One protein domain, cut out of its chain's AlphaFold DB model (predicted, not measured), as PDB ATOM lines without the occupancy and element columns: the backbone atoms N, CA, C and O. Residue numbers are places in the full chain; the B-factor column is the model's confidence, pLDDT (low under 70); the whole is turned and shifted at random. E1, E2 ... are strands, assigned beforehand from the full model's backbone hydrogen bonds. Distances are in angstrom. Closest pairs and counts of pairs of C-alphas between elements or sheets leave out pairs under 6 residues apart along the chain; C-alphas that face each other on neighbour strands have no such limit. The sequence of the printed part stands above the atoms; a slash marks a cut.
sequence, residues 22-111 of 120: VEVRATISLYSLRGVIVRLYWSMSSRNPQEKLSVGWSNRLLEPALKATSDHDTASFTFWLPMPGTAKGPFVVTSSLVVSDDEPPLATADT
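What this domain is: This is residues 22 to 111 of the 120 residues of an uncharacterized protein of Actinoplanes sp. (strain ATCC 31044 / CBS 674.73 / SE50/110) (UniProt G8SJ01). Picture an elongated sandwich, two sheets partly face to face: a long two-strand ribbon, E1 and E4, over a four-strand sheet, E3 E2 E5 E6, with the strands of the two crossed at 30 degrees. The printed part has 90 residues, with six named strands, E1 to E6 along the chain, both sheets antiparallel, and no named helix: the class is all strand. It is only just compact, close to loose, with a radius of gyration of the C-alphas of 14.4 A and spans of 45 by 26 by 18 A.

How they stand to each other: Start at E1, residues 22 to 31, antiparallel to E4, residues 72 to 82, at 160 degrees; N 26 and O 77 are 2.9 A apart. Next find E2, residues 37 to 46, in a hairpin with E3, residues 60 to 67, an edge strand; N 38 and O 66 are 2.8 A apart. E3 bends by 62 degrees at residue 64. On to E5, residues 91 to 98, antiparallel to E2, with N 43 and O 94 2.9 A apart. E6, residues 107 to 110, the other edge strand, forms a hairpin with E5; N 95 and O 109 are 2.8 A apart. Between the sheets, E2 and E4 are near each other, and the closest C-alphas of E3 and E4, Leu 62 and Phe 79, are 7.6 A apart. E1 and E6 are apart.

Where its parts are: Find C-alpha 22 at (195.496, 161.815, 273.676); E1 runs 28.8 A from there, E2 30.3 A, E3 18.8 A, E4 31.8 A and E5 22.5 A. E6 runs 10.5 A to C-alpha 110 at (195.270, 146.427, 273.450).

The domain as a whole: The C-alphas farthest apart, Gln 50 and Ser 70, are 45.8 A apart. The printed part has no cut. The link E2 to E3 is long, 13 residues. Look for pLDDT under 70 at residues 49 to 59 and residue 64.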
ATOM      1  N   VAL A  22     194.830 162.234 274.909       76.56
ATOM      2  CA  VAL A  22     195.496 161.815 273.676       76.56
ATOM      3  C   VAL A  22     194.463 161.477 272.608       76.56
ATOM      4  O   VAL A  22     193.397 160.926 272.890       76.56
ATOM      5  N   GLU A  23     194.783 161.798 271.360       79.31
ATOM      6  CA  GLU A  23     193.998 161.339 270.219       79.31
ATOM      7  C   GLU A  23     194.384 159.893 269.893       79.31
ATOM      8  O   GLU A  23     195.554 159.585 269.659       79.31
ATOM      9  N   VAL A  24     193.394 159.005 269.866       77.50
ATOM     10  CA  VAL A  24     193.573 157.599 269.507       77.50
ATOM     11  C   VAL A  24     192.941 157.360 268.147       77.50
ATOM     12  O   VAL A  24     191.773 157.682 267.922       77.50
ATOM     13  N   ARG A  25     193.710 156.753 267.241       79.94
ATOM     14  CA  ARG A  25     193.217 156.294 265.945       79.94
ATOM     15  C   ARG A  25     193.173 154.770 265.917       79.94
ATOM     16  O   ARG A  25     194.193 154.119 266.107       79.94
ATOM     17  N   ALA A  26     192.006 154.223 265.603       78.12
ATOM     18  CA  ALA A  26     191.801 152.795 265.398       78.12
ATOM     19  C   ALA A  26     191.367 152.540 263.952       78.12
ATOM     20  O   ALA A  26     190.530 153.266 263.418       78.12
ATOM     21  N   THR A  27     191.925 151.513 263.316       84.62
ATOM     22  CA  THR A  27     191.467 151.030 262.004       84.62
ATOM     23  C   THR A  27     190.884 149.644 262.184       84.62
ATOM     24  O   THR A  27     191.497 148.799 262.830       84.62
ATOM     25  N   ILE A  28     189.695 149.428 261.634       84.38
ATOM     26  CA  ILE A  28     188.935 148.194 261.777       84.38
ATOM     27  C   ILE A  28     188.620 147.667 260.392       84.38
ATOM     28  O   ILE A  28     188.055 148.384 259.567       84.38
ATOM     29  N   SER A  29     188.945 146.401 260.175       87.62
ATOM     30  CA  SER A  29     188.545 145.658 258.989       87.62
ATOM     31  C   SER A  29     187.421 144.698 259.368       87.62
ATOM     32  O   SER A  29     187.567 143.895 260.289       87.62
ATOM     33  N   LEU A  30     186.289 144.805 258.678       85.94
ATOM     34  CA  LEU A  30     185.085 144.011 258.899       85.94
ATOM     35  C   LEU A  30     184.979 142.974 257.779       85.94
ATOM     36  O   LEU A  30     184.604 143.302 256.653       85.94
ATOM     37  N   TYR A  31     185.326 141.730 258.103       88.50
ATOM     38  CA  TYR A  31     185.287 140.595 257.182       88.50
ATOM     39  C   TYR A  31     184.028 139.761 257.417       88.50
ATOM     40  O   TYR A  31     183.767 139.357 258.547       88.50
ATOM     41  N   SER A  32     183.265 139.477 256.360       87.81
ATOM     42  CA  SER A  32     182.061 138.626 256.397       87.81
ATOM     43  C   SER A  32     180.958 139.103 257.357       87.81
ATOM     44  O   SER A  32     180.148 138.307 257.825       87.81
ATOM     45  N   LEU A  33     180.906 140.406 257.651       88.44
ATOM     46  CA  LEU A  33     179.935 141.015 258.573       88.44
ATOM     47  C   LEU A  33     178.832 141.798 257.851       88.44
ATOM     48  O   LEU A  33     178.174 142.645 258.451       88.44
ATOM     49  N   ARG A  34     178.615 141.552 256.555       91.75
ATOM     50  CA  ARG A  34     177.665 142.320 255.745       91.75
ATOM     51  C   ARG A  34     176.278 142.379 256.389       91.75
ATOM     52  O   ARG A  34     175.664 141.366 256.701       91.75
ATOM     53  N   GLY A  35     175.762 143.597 256.541       89.12
ATOM     54  CA  GLY A  35     174.461 143.869 257.148       89.12
ATOM     55  C   GLY A  35     174.462 143.895 258.678       89.12
ATOM     56  O   GLY A  35     173.486 144.388 259.247       89.12
ATOM     57  N   VAL A  36     175.540 143.450 259.329       89.38
ATOM     58  CA  VAL A  36     175.702 143.465 260.786       89.38
ATOM     59  C   VAL A  36     176.090 144.868 261.245       89.38
ATOM     60  O   VAL A  36     176.926 145.538 260.632       89.38
ATOM     61  N   ILE A  37     175.453 145.313 262.327       90.44
ATOM     62  CA  ILE A  37     175.823 146.537 263.031       90.44
ATOM     63  C   ILE A  37     176.810 146.156 264.127       90.44
ATOM     64  O   ILE A  37     176.520 145.288 264.945       90.44
ATOM     65  N   VAL A  38     177.958 146.818 264.149       88.69
ATOM     66  CA  VAL A  38     178.992 146.647 265.165       88.69
ATOM     67  C   VAL A  38     179.235 147.956 265.902       88.69
ATOM     68  O   VAL A  38     179.102 149.056 265.353       88.69
ATOM     69  N   ARG A  39     179.602 147.829 267.170       88.62
ATOM     70  CA  ARG A  39     179.883 148.920 268.098       88.62
ATOM     71  C   ARG A  39     181.307 148.784 268.605       88.62
ATOM     72  O   ARG A  39     181.749 147.680 268.915       88.62
ATOM     73  N   LEU A  40     182.011 149.906 268.689       86.94
ATOM     74  CA  LEU A  40     183.361 149.955 269.231       86.94
ATOM     75  C   LEU A  40     183.310 150.531 270.641       86.94
ATOM     76  O   LEU A  40     182.841 151.647 270.844       86.94
ATOM     77  N   TYR A  41     183.821 149.781 271.602       86.94
ATOM     78  CA  TYR A  41     184.028 150.228 272.969       86.94
ATOM     79  C   TYR A  41     185.510 150.433 273.228       86.94
ATOM     80  O   TYR A  41     186.343 149.732 272.654       86.94
ATOM     81  N   TRP A  42     185.839 151.340 274.142       86.25
ATOM     82  CA  TRP A  42     187.160 151.381 274.754       86.25
ATOM     83  C   TRP A  42     187.067 151.390 276.277       86.25
ATOM     84  O   TRP A  42     186.097 151.868 276.870       86.25
ATOM     85  N   SER A  43     188.104 150.870 276.915       85.31
ATOM     86  CA  SER A  43     188.327 150.972 278.352       85.31
ATOM     87  C   SER A  43     189.802 151.241 278.621       85.31
ATOM     88  O   SER A  43     190.663 150.858 277.829       85.31
ATOM     89  N   MET A  44     190.097 151.915 279.727       84.81
ATOM     90  CA  MET A  44     191.458 152.078 280.216       84.81
ATOM     91  C   MET A  44     191.611 151.363 281.551       84.81
ATOM     92  O   MET A  44     190.791 151.514 282.458       84.81
ATOM     93  N   SER A  45     192.711 150.632 281.684       84.06
ATOM     94  CA  SER A  45     193.151 150.059 282.948       84.06
ATOM     95  C   SER A  45     194.552 150.554 283.300       84.06
ATOM     96  O   SER A  45     195.378 150.844 282.434       84.06
ATOM     97  N   SER A  46     194.818 150.658 284.598       82.75
ATOM     98  CA  SER A  46     196.169 150.838 285.118       82.75
ATOM     99  C   SER A  46     196.768 149.466 285.399       82.75
ATOM    100  O   SER A  46     196.138 148.629 286.046       82.75
ATOM    101  N   ARG A  47     198.002 149.237 284.947       81.25
ATOM    102  CA  ARG A  47     198.805 148.083 285.370       81.25
ATOM    103  C   ARG A  47     199.501 148.318 286.707       81.25
ATOM    104  O   ARG A  47     200.088 147.385 287.247       81.25
ATOM    105  N   ASN A  48     199.442 149.534 287.250       76.31
ATOM    106  CA  ASN A  48     199.885 149.796 288.607       76.31
ATOM    107  C   ASN A  48     198.754 149.429 289.589       76.31
ATOM    108  O   ASN A  48     197.743 150.132 289.631       76.31
ATOM    109  N   PRO A  49     198.910 148.376 290.414       67.50
ATOM    110  CA  PRO A  49     197.861 147.925 291.332       67.50
ATOM    111  C   PRO A  49     197.514 148.955 292.420       67.50
ATOM    112  O   PRO A  49     196.465 148.840 293.053       67.50
ATOM    113  N   GLN A  50     198.377 149.952 292.646       67.62
ATOM    114  CA  GLN A  50     198.138 151.043 293.595       67.62
ATOM    115  C   GLN A  50     197.362 152.215 292.974       67.62
ATOM    116  O   GLN A  50     196.739 152.982 293.704       67.62
ATOM    117  N   GLU A  51     197.351 152.348 291.643       66.19
ATOM    118  CA  GLU A  51     196.584 153.377 290.936       66.19
ATOM    119  C   GLU A  51     195.283 152.770 290.397       66.19
ATOM    120  O   GLU A  51     195.239 152.229 289.293       66.19
ATOM    121  N   LYS A  52     194.197 152.866 291.173       63.38
ATOM    122  CA  LYS A  52     192.858 152.522 290.677       63.38
ATOM    123  C   LYS A  52     192.298 153.680 289.860       63.38
ATOM    124  O   LYS A  52     192.017 154.747 290.400       63.38
ATOM    125  N   LEU A  53     192.083 153.442 288.571       69.56
ATOM    126  CA  LEU A  53     191.276 154.333 287.745       69.56
ATOM    127  C   LEU A  53     189.815 154.264 288.208       69.56
ATOM    128  O   LEU A  53     189.296 153.187 288.502       69.56
ATOM    129  N   SER A  54     189.151 155.417 288.302       65.31
ATOM    130  CA  SER A  54     187.718 155.479 288.605       65.31
ATOM    131  C   SER A  54     186.886 154.742 287.547       65.31
ATOM    132  O   SER A  54     187.260 154.685 286.380       65.31
ATOM    133  N   VAL A  55     185.700 154.257 287.917       59.38
ATOM    134  CA  VAL A  55     184.801 153.484 287.028       59.38
ATOM    135  C   VAL A  55     184.448 154.227 285.721       59.38
ATOM    136  O   VAL A  55     184.183 153.609 284.702       59.38
ATOM    137  N   GLY A  56     184.531 155.563 285.692       60.22
ATOM    138  CA  GLY A  56     184.318 156.365 284.476       60.22
ATOM    139  C   GLY A  56     185.311 156.125 283.322       60.22
ATOM    140  O   GLY A  56     185.081 156.646 282.226       60.22
ATOM    141  N   TRP A  57     186.380 155.358 283.566       64.62
ATOM    142  CA  TRP A  57     187.414 154.963 282.599       64.62
ATOM    143  C   TRP A  57     187.133 153.623 281.898       64.62
ATOM    144  O   TRP A  57     187.875 153.239 280.994       64.62
ATOM    145  N   SER A  58     186.075 152.910 282.293       61.53
ATOM    146  CA  SER A  58     185.678 151.635 281.688       61.53
ATOM    147  C   SER A  58     184.514 151.788 280.705       61.53
ATOM    148  O   SER A  58     183.509 152.412 281.036       61.53
ATOM    149  N   ASN A  59     184.636 151.150 279.537       63.84
ATOM    150  CA  ASN A  59     183.567 150.844 278.578       63.84
ATOM    151  C   ASN A  59     182.798 152.052 278.036       63.84
ATOM    152  O   ASN A  59     181.573 152.131 278.134       63.84
ATOM    153  N   ARG A  60     183.508 152.981 277.398       70.81
ATOM    154  CA  ARG A  60     182.865 154.055 276.640       70.81
ATOM    155  C   ARG A  60     182.598 153.605 275.210       70.81
ATOM    156  O   ARG A  60     183.523 153.231 274.490       70.81
ATOM    157  N   LEU A  61     181.328 153.664 274.818       74.62
ATOM    158  CA  LEU A  61     180.896 153.457 273.442       74.62
ATOM    159  C   LEU A  61     181.409 154.602 272.565       74.62
ATOM    160  O   LEU A  61     181.223 155.777 272.886       74.62
ATOM    161  N   LEU A  62     182.032 154.255 271.443       74.38
ATOM    162  CA  LEU A  62     182.385 155.186 270.383       74.38
ATOM    163  C   LEU A  62     181.267 155.188 269.355       74.38
ATOM    164  O   LEU A  62     181.088 154.236 268.594       74.38
ATOM    165  N   GLU A  63     180.498 156.268 269.351       71.62
ATOM    166  CA  GLU A  63     179.528 156.521 268.295       71.62
ATOM    167  C   GLU A  63     180.214 157.116 267.048       71.62
ATOM    168  O   GLU A  63     181.268 157.749 267.157       71.62
ATOM    169  N   PRO A  64     179.618 156.958 265.855       67.25
ATOM    170  CA  PRO A  64     178.436 156.144 265.556       67.25
ATOM    171  C   PRO A  64     178.757 154.642 265.447       67.25
ATOM    172  O   PRO A  64     179.884 154.252 265.146       67.25
ATOM    173  N   ALA A  65     177.739 153.792 265.626       81.38
ATOM    174  CA  ALA A  65     177.831 152.372 265.282       81.38
ATOM    175  C   ALA A  65     178.081 152.194 263.773       81.38
ATOM    176  O   ALA A  65     177.564 152.960 262.954       81.38
ATOM    177  N   LEU A  66     178.843 151.168 263.393       83.00
ATOM    178  CA  LEU A  66     179.129 150.869 261.990       83.00
ATOM    179  C   LEU A  66     178.226 149.766 261.486       83.00
ATOM    180  O   LEU A  66     178.064 148.746 262.142       83.00
ATOM    181  N   LYS A  67     177.714 149.927 260.272       87.88
ATOM    182  CA  LYS A  67     177.056 148.849 259.542       87.88
ATOM    183  C   LYS A  67     177.935 148.456 258.368       87.88
ATOM    184  O   LYS A  67     178.151 149.287 257.489       87.88
ATOM    185  N   ALA A  68     178.406 147.211 258.335       84.25
ATOM    186  CA  ALA A  68     179.138 146.731 257.169       84.25
ATOM    187  C   ALA A  68     178.182 146.629 255.968       84.25
ATOM    188  O   ALA A  68     177.099 146.039 256.032       84.25
ATOM    189  N   THR A  69     178.575 147.253 254.872       85.88
ATOM    190  CA  THR A  69     177.861 147.337 253.599       85.88
ATOM    191  C   THR A  69     178.283 146.239 252.623       85.88
ATOM    192  O   THR A  69     177.464 145.807 251.803       85.88
ATOM    193  N   SER A  70     179.511 145.733 252.757       86.56
ATOM    194  CA  SER A  70     180.045 144.597 252.006       86.56
ATOM    195  C   SER A  70     180.661 143.534 252.925       86.56
ATOM    196  O   SER A  70     180.711 143.701 254.144       86.56
ATOM    197  N   ASP A  71     181.118 142.427 252.335       86.00
ATOM    198  CA  ASP A  71     181.842 141.370 253.055       86.00
ATOM    199  C   ASP A  71     183.288 141.769 253.404       86.00
ATOM    200  O   ASP A  71     183.968 141.036 254.115       86.00
ATOM    201  N   HIS A  72     183.759 142.914 252.902       88.38
ATOM    202  CA  HIS A  72     185.118 143.421 253.068       88.38
ATOM    203  C   HIS A  72     185.091 144.942 253.234       88.38
ATOM    204  O   HIS A  72     185.435 145.687 252.317       88.38
ATOM    205  N   ASP A  73     184.684 145.407 254.413       85.69
ATOM    206  CA  ASP A  73     184.678 146.835 254.724       85.69
ATOM    207  C   ASP A  73     185.862 147.214 255.613       85.69
ATOM    208  O   ASP A  73     186.372 146.420 256.401       85.69
ATOM    209  N   THR A  74     186.313 148.460 255.502       86.00
ATOM    210  CA  THR A  74     187.307 149.038 256.409       86.00
ATOM    211  C   THR A  74     186.809 150.387 256.895       86.00
ATOM    212  O   THR A  74     186.306 151.192 256.113       86.00
ATOM    213  N   ALA A  75     186.962 150.639 258.191       82.62
ATOM    214  CA  ALA A  75     186.614 151.900 258.822       82.62
ATOM    215  C   ALA A  75     187.762 152.383 259.709       82.62
ATOM    216  O   ALA A  75     188.480 151.588 260.315       82.62
ATOM    217  N   SER A  76     187.915 153.699 259.813       80.50
ATOM    218  CA  SER A  76     188.847 154.318 260.751       80.50
ATOM    219  C   SER A  76     188.079 155.187 261.732       80.50
ATOM    220  O   SER A  76     187.269 156.020 261.332       80.50
ATOM    221  N   PHE A  77     188.383 155.017 263.012       77.19
ATOM    222  CA  PHE A  77     187.885 155.852 264.088       77.19
ATOM    223  C   PHE A  77     189.004 156.713 264.623       77.19
ATOM    224  O   PHE A  77     190.164 156.308 264.688       77.19
ATOM    225  N   THR A  78     188.644 157.918 265.018       77.06
ATOM    226  CA  THR A  78     189.523 158.806 265.757       77.06
ATOM    227  C   THR A  78     188.714 159.336 266.924       77.06
ATOM    228  O   THR A  78     187.628 159.874 266.714       77.06
ATOM    229  N   PHE A  79     189.199 159.113 268.140       76.25
ATOM    230  CA  PHE A  79     188.511 159.522 269.356       76.25
ATOM    231  C   PHE A  79     189.485 160.137 270.352       76.25
ATOM    232  O   PHE A  79     190.667 159.791 270.393       76.25
ATOM    233  N   TRP A  80     188.973 161.075 271.146       78.88
ATOM    234  CA  TRP A  80     189.723 161.675 272.236       78.88
ATOM    235  C   TRP A  80     189.633 160.774 273.457       78.88
ATOM    236  O   TRP A  80     188.538 160.483 273.948       78.88
ATOM    237  N   LEU A  81     190.784 160.333 273.936       79.50
ATOM    238  CA  LEU A  81     190.896 159.584 275.166       79.50
ATOM    239  C   LEU A  81     191.449 160.539 276.234       79.50
ATOM    240  O   LEU A  81     192.610 160.944 276.135       79.50
ATOM    241  N   PRO A  82     190.635 160.959 277.224       78.25
ATOM    242  CA  PRO A  82     191.145 161.797 278.301       78.25
ATOM    243  C   PRO A  82     192.244 161.029 279.046       78.25
ATOM    244  O   PRO A  82     192.258 159.805 279.037       78.25
ATOM    245  N   MET A  83     193.198 161.707 279.669       78.38
ATOM    246  CA  MET A  83     194.201 161.040 280.497       78.38
ATOM    247  C   MET A  83     193.853 161.226 281.974       78.38
ATOM    248  O   MET A  83     193.360 162.289 282.357       78.38
ATOM    249  N   PRO A  84     194.101 160.220 282.829       71.69
ATOM    250  CA  PRO A  84     193.850 160.312 284.261       71.69
ATOM    251  C   PRO A  84     194.862 161.256 284.925       71.69
ATOM    252  O   PRO A  84     195.793 160.807 285.577       71.69
ATOM    253  N   GLY A  85     194.681 162.569 284.742       73.25
ATOM    254  CA  GLY A  85     195.421 163.682 285.353       73.25
ATOM    255  C   GLY A  85     196.811 163.340 285.902       73.25
ATOM    256  O   GLY A  85     197.790 163.259 285.160       73.25
ATOM    257  N   THR A  86     196.887 163.151 287.224       70.62
ATOM    258  CA  THR A  86     198.131 162.941 287.984       70.62
ATOM    259  C   THR A  86     198.671 161.512 287.968       70.62
ATOM    260  O   THR A  86     199.779 161.287 288.463       70.62
ATOM    261  N   ALA A  87     197.899 160.544 287.477       71.38
ATOM    262  CA  ALA A  87     198.283 159.143 287.465       71.38
ATOM    263  C   ALA A  87     199.377 158.915 286.409       71.38
ATOM    264  O   ALA A  87     199.304 159.423 285.287       71.38
ATOM    265  N   LYS A  88     200.430 158.183 286.783       73.12
ATOM    266  CA  LYS A  88     201.662 158.083 285.969       73.12
ATOM    267  C   LYS A  88     201.746 156.788 285.157       73.12
ATOM    268  O   LYS A  88     202.646 156.640 284.323       73.12
ATOM    269  N   GLY A  89     200.793 155.879 285.358       73.56
ATOM    270  CA  GLY A  89     200.714 154.605 284.656       73.56
ATOM    271  C   GLY A  89     201.635 153.539 285.268       73.56
ATOM    272  O   GLY A  89     202.069 153.677 286.415       73.56
ATOM    273  N   PRO A  90     201.953 152.462 284.523       85.44
ATOM    274  CA  PRO A  90     201.627 152.260 283.109       85.44
ATOM    275  C   PRO A  90     200.143 151.943 282.871       85.44
ATOM    276  O   PRO A  90     199.544 151.158 283.605       85.44
ATOM    277  N   PHE A  91     199.565 152.533 281.826       84.38
ATOM    278  CA  PHE A  91     198.185 152.324 281.384       84.38
ATOM    279  C   PHE A  91     198.123 151.413 280.164       84.38
ATOM    280  O   PHE A  91     199.041 151.403 279.349       84.38
ATOM    281  N   VAL A  92     197.018 150.686 280.027       87.25
ATOM    282  CA  VAL A  92     196.649 149.959 278.808       87.25
ATOM    283  C   VAL A  92     195.244 150.380 278.410       87.25
ATOM    284  O   VAL A  92     194.345 150.422 279.255       87.25
ATOM    285  N   VAL A  93     195.066 150.689 277.127       86.00
ATOM    286  CA  VAL A  93     193.750 150.927 276.535       86.00
ATOM    287  C   VAL A  93     193.346 149.686 275.758       86.00
ATOM    288  O   VAL A  93     194.066 149.262 274.856       86.00
ATOM    289  N   THR A  94     192.186 149.140 276.101       88.19
ATOM    290  CA  THR A  94     191.575 147.998 275.421       88.19
ATOM    291  C   THR A  94     190.406 148.498 274.596       88.19
ATOM    292  O   THR A  94     189.485 149.116 275.134       88.19
ATOM    293  N   SER A  95     190.436 148.225 273.296       87.44
ATOM    294  CA  SER A  95     189.321 148.448 272.379       87.44
ATOM    295  C   SER A  95     188.613 147.127 272.095       87.44
ATOM    296  O   SER A  95     189.279 146.130 271.830       87.44
ATOM    297  N   SER A  96     187.283 147.127 272.105       89.31
ATOM    298  CA  SER A  96     186.452 145.935 271.912       89.31
ATOM    299  C   SER A  96     185.391 146.193 270.853       89.31
ATOM    300  O   SER A  96     184.647 147.169 270.942       89.31
ATOM    301  N   LEU A  97     185.298 145.309 269.864       89.75
ATOM    302  CA  LEU A  97     184.252 145.338 268.847       89.75
ATOM    303  C   LEU A  97     183.145 144.358 269.240       89.75
ATOM    304  O   LEU A  97     183.420 143.173 269.406       89.75
ATOM    305  N   VAL A  98     181.906 144.826 269.366       90.69
ATOM    306  CA  VAL A  98     180.753 143.999 269.767       90.69
ATOM    307  C   VAL A  98     179.595 144.164 268.783       90.69
ATOM    308  O   VAL A  98     179.457 145.215 268.156       90.69
ATOM    309  N   VAL A  99     178.746 143.143 268.652       89.06
ATOM    310  CA  VAL A  99     177.459 143.245 267.931       89.06
ATOM    311  C   VAL A  99     176.355 143.725 268.875       89.06
ATOM    312  O   VAL A  99     175.525 144.554 268.503       89.06
ATOM    313  N   SER A 100     176.390 143.246 270.119       86.56
ATOM    314  CA  SER A 100     175.485 143.602 271.208       86.56
ATOM    315  C   SER A 100     176.262 143.706 272.521       86.56
ATOM    316  O   SER A 100     177.314 143.088 272.661       86.56
ATOM    317  N   ASP A 101     175.737 144.462 273.483       82.56
ATOM    318  CA  ASP A 101     176.379 144.681 274.786       82.56
ATOM    319  C   ASP A 101     176.339 143.419 275.678       82.56
ATOM    320  O   ASP A 101     177.130 143.293 276.610       82.56
ATOM    321  N   ASP A 102     175.456 142.470 275.349       86.19
ATOM    322  CA  ASP A 102     175.290 141.188 276.047       86.19
ATOM    323  C   ASP A 102     176.103 140.037 275.422       86.19
ATOM    324  O   ASP A 102     176.126 138.924 275.952       86.19
ATOM    325  N   GLU A 103     176.755 140.274 274.281       86.31
ATOM    326  CA  GLU A 103     177.543 139.265 273.572       86.31
ATOM    327  C   GLU A 103     179.047 139.451 273.821       86.31
ATOM    328  O   GLU A 103     179.519 140.574 274.020       86.31
ATOM    329  N   PRO A 104     179.843 138.364 273.793       89.62
ATOM    330  CA  PRO A 104     181.291 138.492 273.849       89.62
ATOM    331  C   PRO A 104     181.810 139.329 272.665       89.62
ATOM    332  O   PRO A 104     181.238 139.277 271.572       89.62
ATOM    333  N   PRO A 105     182.919 140.073 272.835       91.00
ATOM    334  CA  PRO A 105     183.503 140.834 271.741       91.00
ATOM    335  C   PRO A 105     183.878 139.948 270.553       91.00
ATOM    336  O   PRO A 105     184.501 138.900 270.719       91.00
ATOM    337  N   LEU A 106     183.567 140.424 269.347       90.12
ATOM    338  CA  LEU A 106     184.046 139.845 268.092       90.12
ATOM    339  C   LEU A 106     185.573 139.914 267.998       90.12
ATOM    340  O   LEU A 106     186.211 139.024 267.444       90.12
ATOM    341  N   ALA A 107     186.145 141.005 268.505       89.06
ATOM    342  CA  ALA A 107     187.576 141.242 268.537       89.06
ATOM    343  C   ALA A 107     187.924 142.216 269.660       89.06
ATOM    344  O   ALA A 107     187.134 143.103 269.999       89.06
ATOM    345  N   THR A 108     189.139 142.083 270.182       89.81
ATOM    346  CA  THR A 108     189.738 143.040 271.107       89.81
ATOM    347  C   THR A 108     191.149 143.398 270.656       89.81
ATOM    348  O   THR A 108     191.825 142.610 269.992       89.81
ATOM    349  N   ALA A 109     191.586 144.605 270.995       88.44
ATOM    350  CA  ALA A 109     192.944 145.066 270.756       88.44
ATOM    351  C   ALA A 109     193.411 145.937 271.920       88.44
ATOM    352  O   ALA A 109     192.696 146.847 272.344       88.44
ATOM    353  N   ASP A 110     194.629 145.677 272.379       88.12
ATOM    354  CA  ASP A 110     195.270 146.427 273.450       88.12
ATOM    355  C   ASP A 110     196.386 147.304 272.887       88.12
ATOM    356  O   ASP A 110     197.104 146.916 271.961       88.12
ATOM    357  N   THR A 111     196.571 148.479 273.477       84.31
ATOM    358  CA  THR A 111     197.807 149.239 273.289       84.31
ATOM    359  C   THR A 111     198.963 148.563 274.022       84.31
ATOM    360  O   THR A 111     198.771 147.883 275.035       84.31
TER     361      THR A 111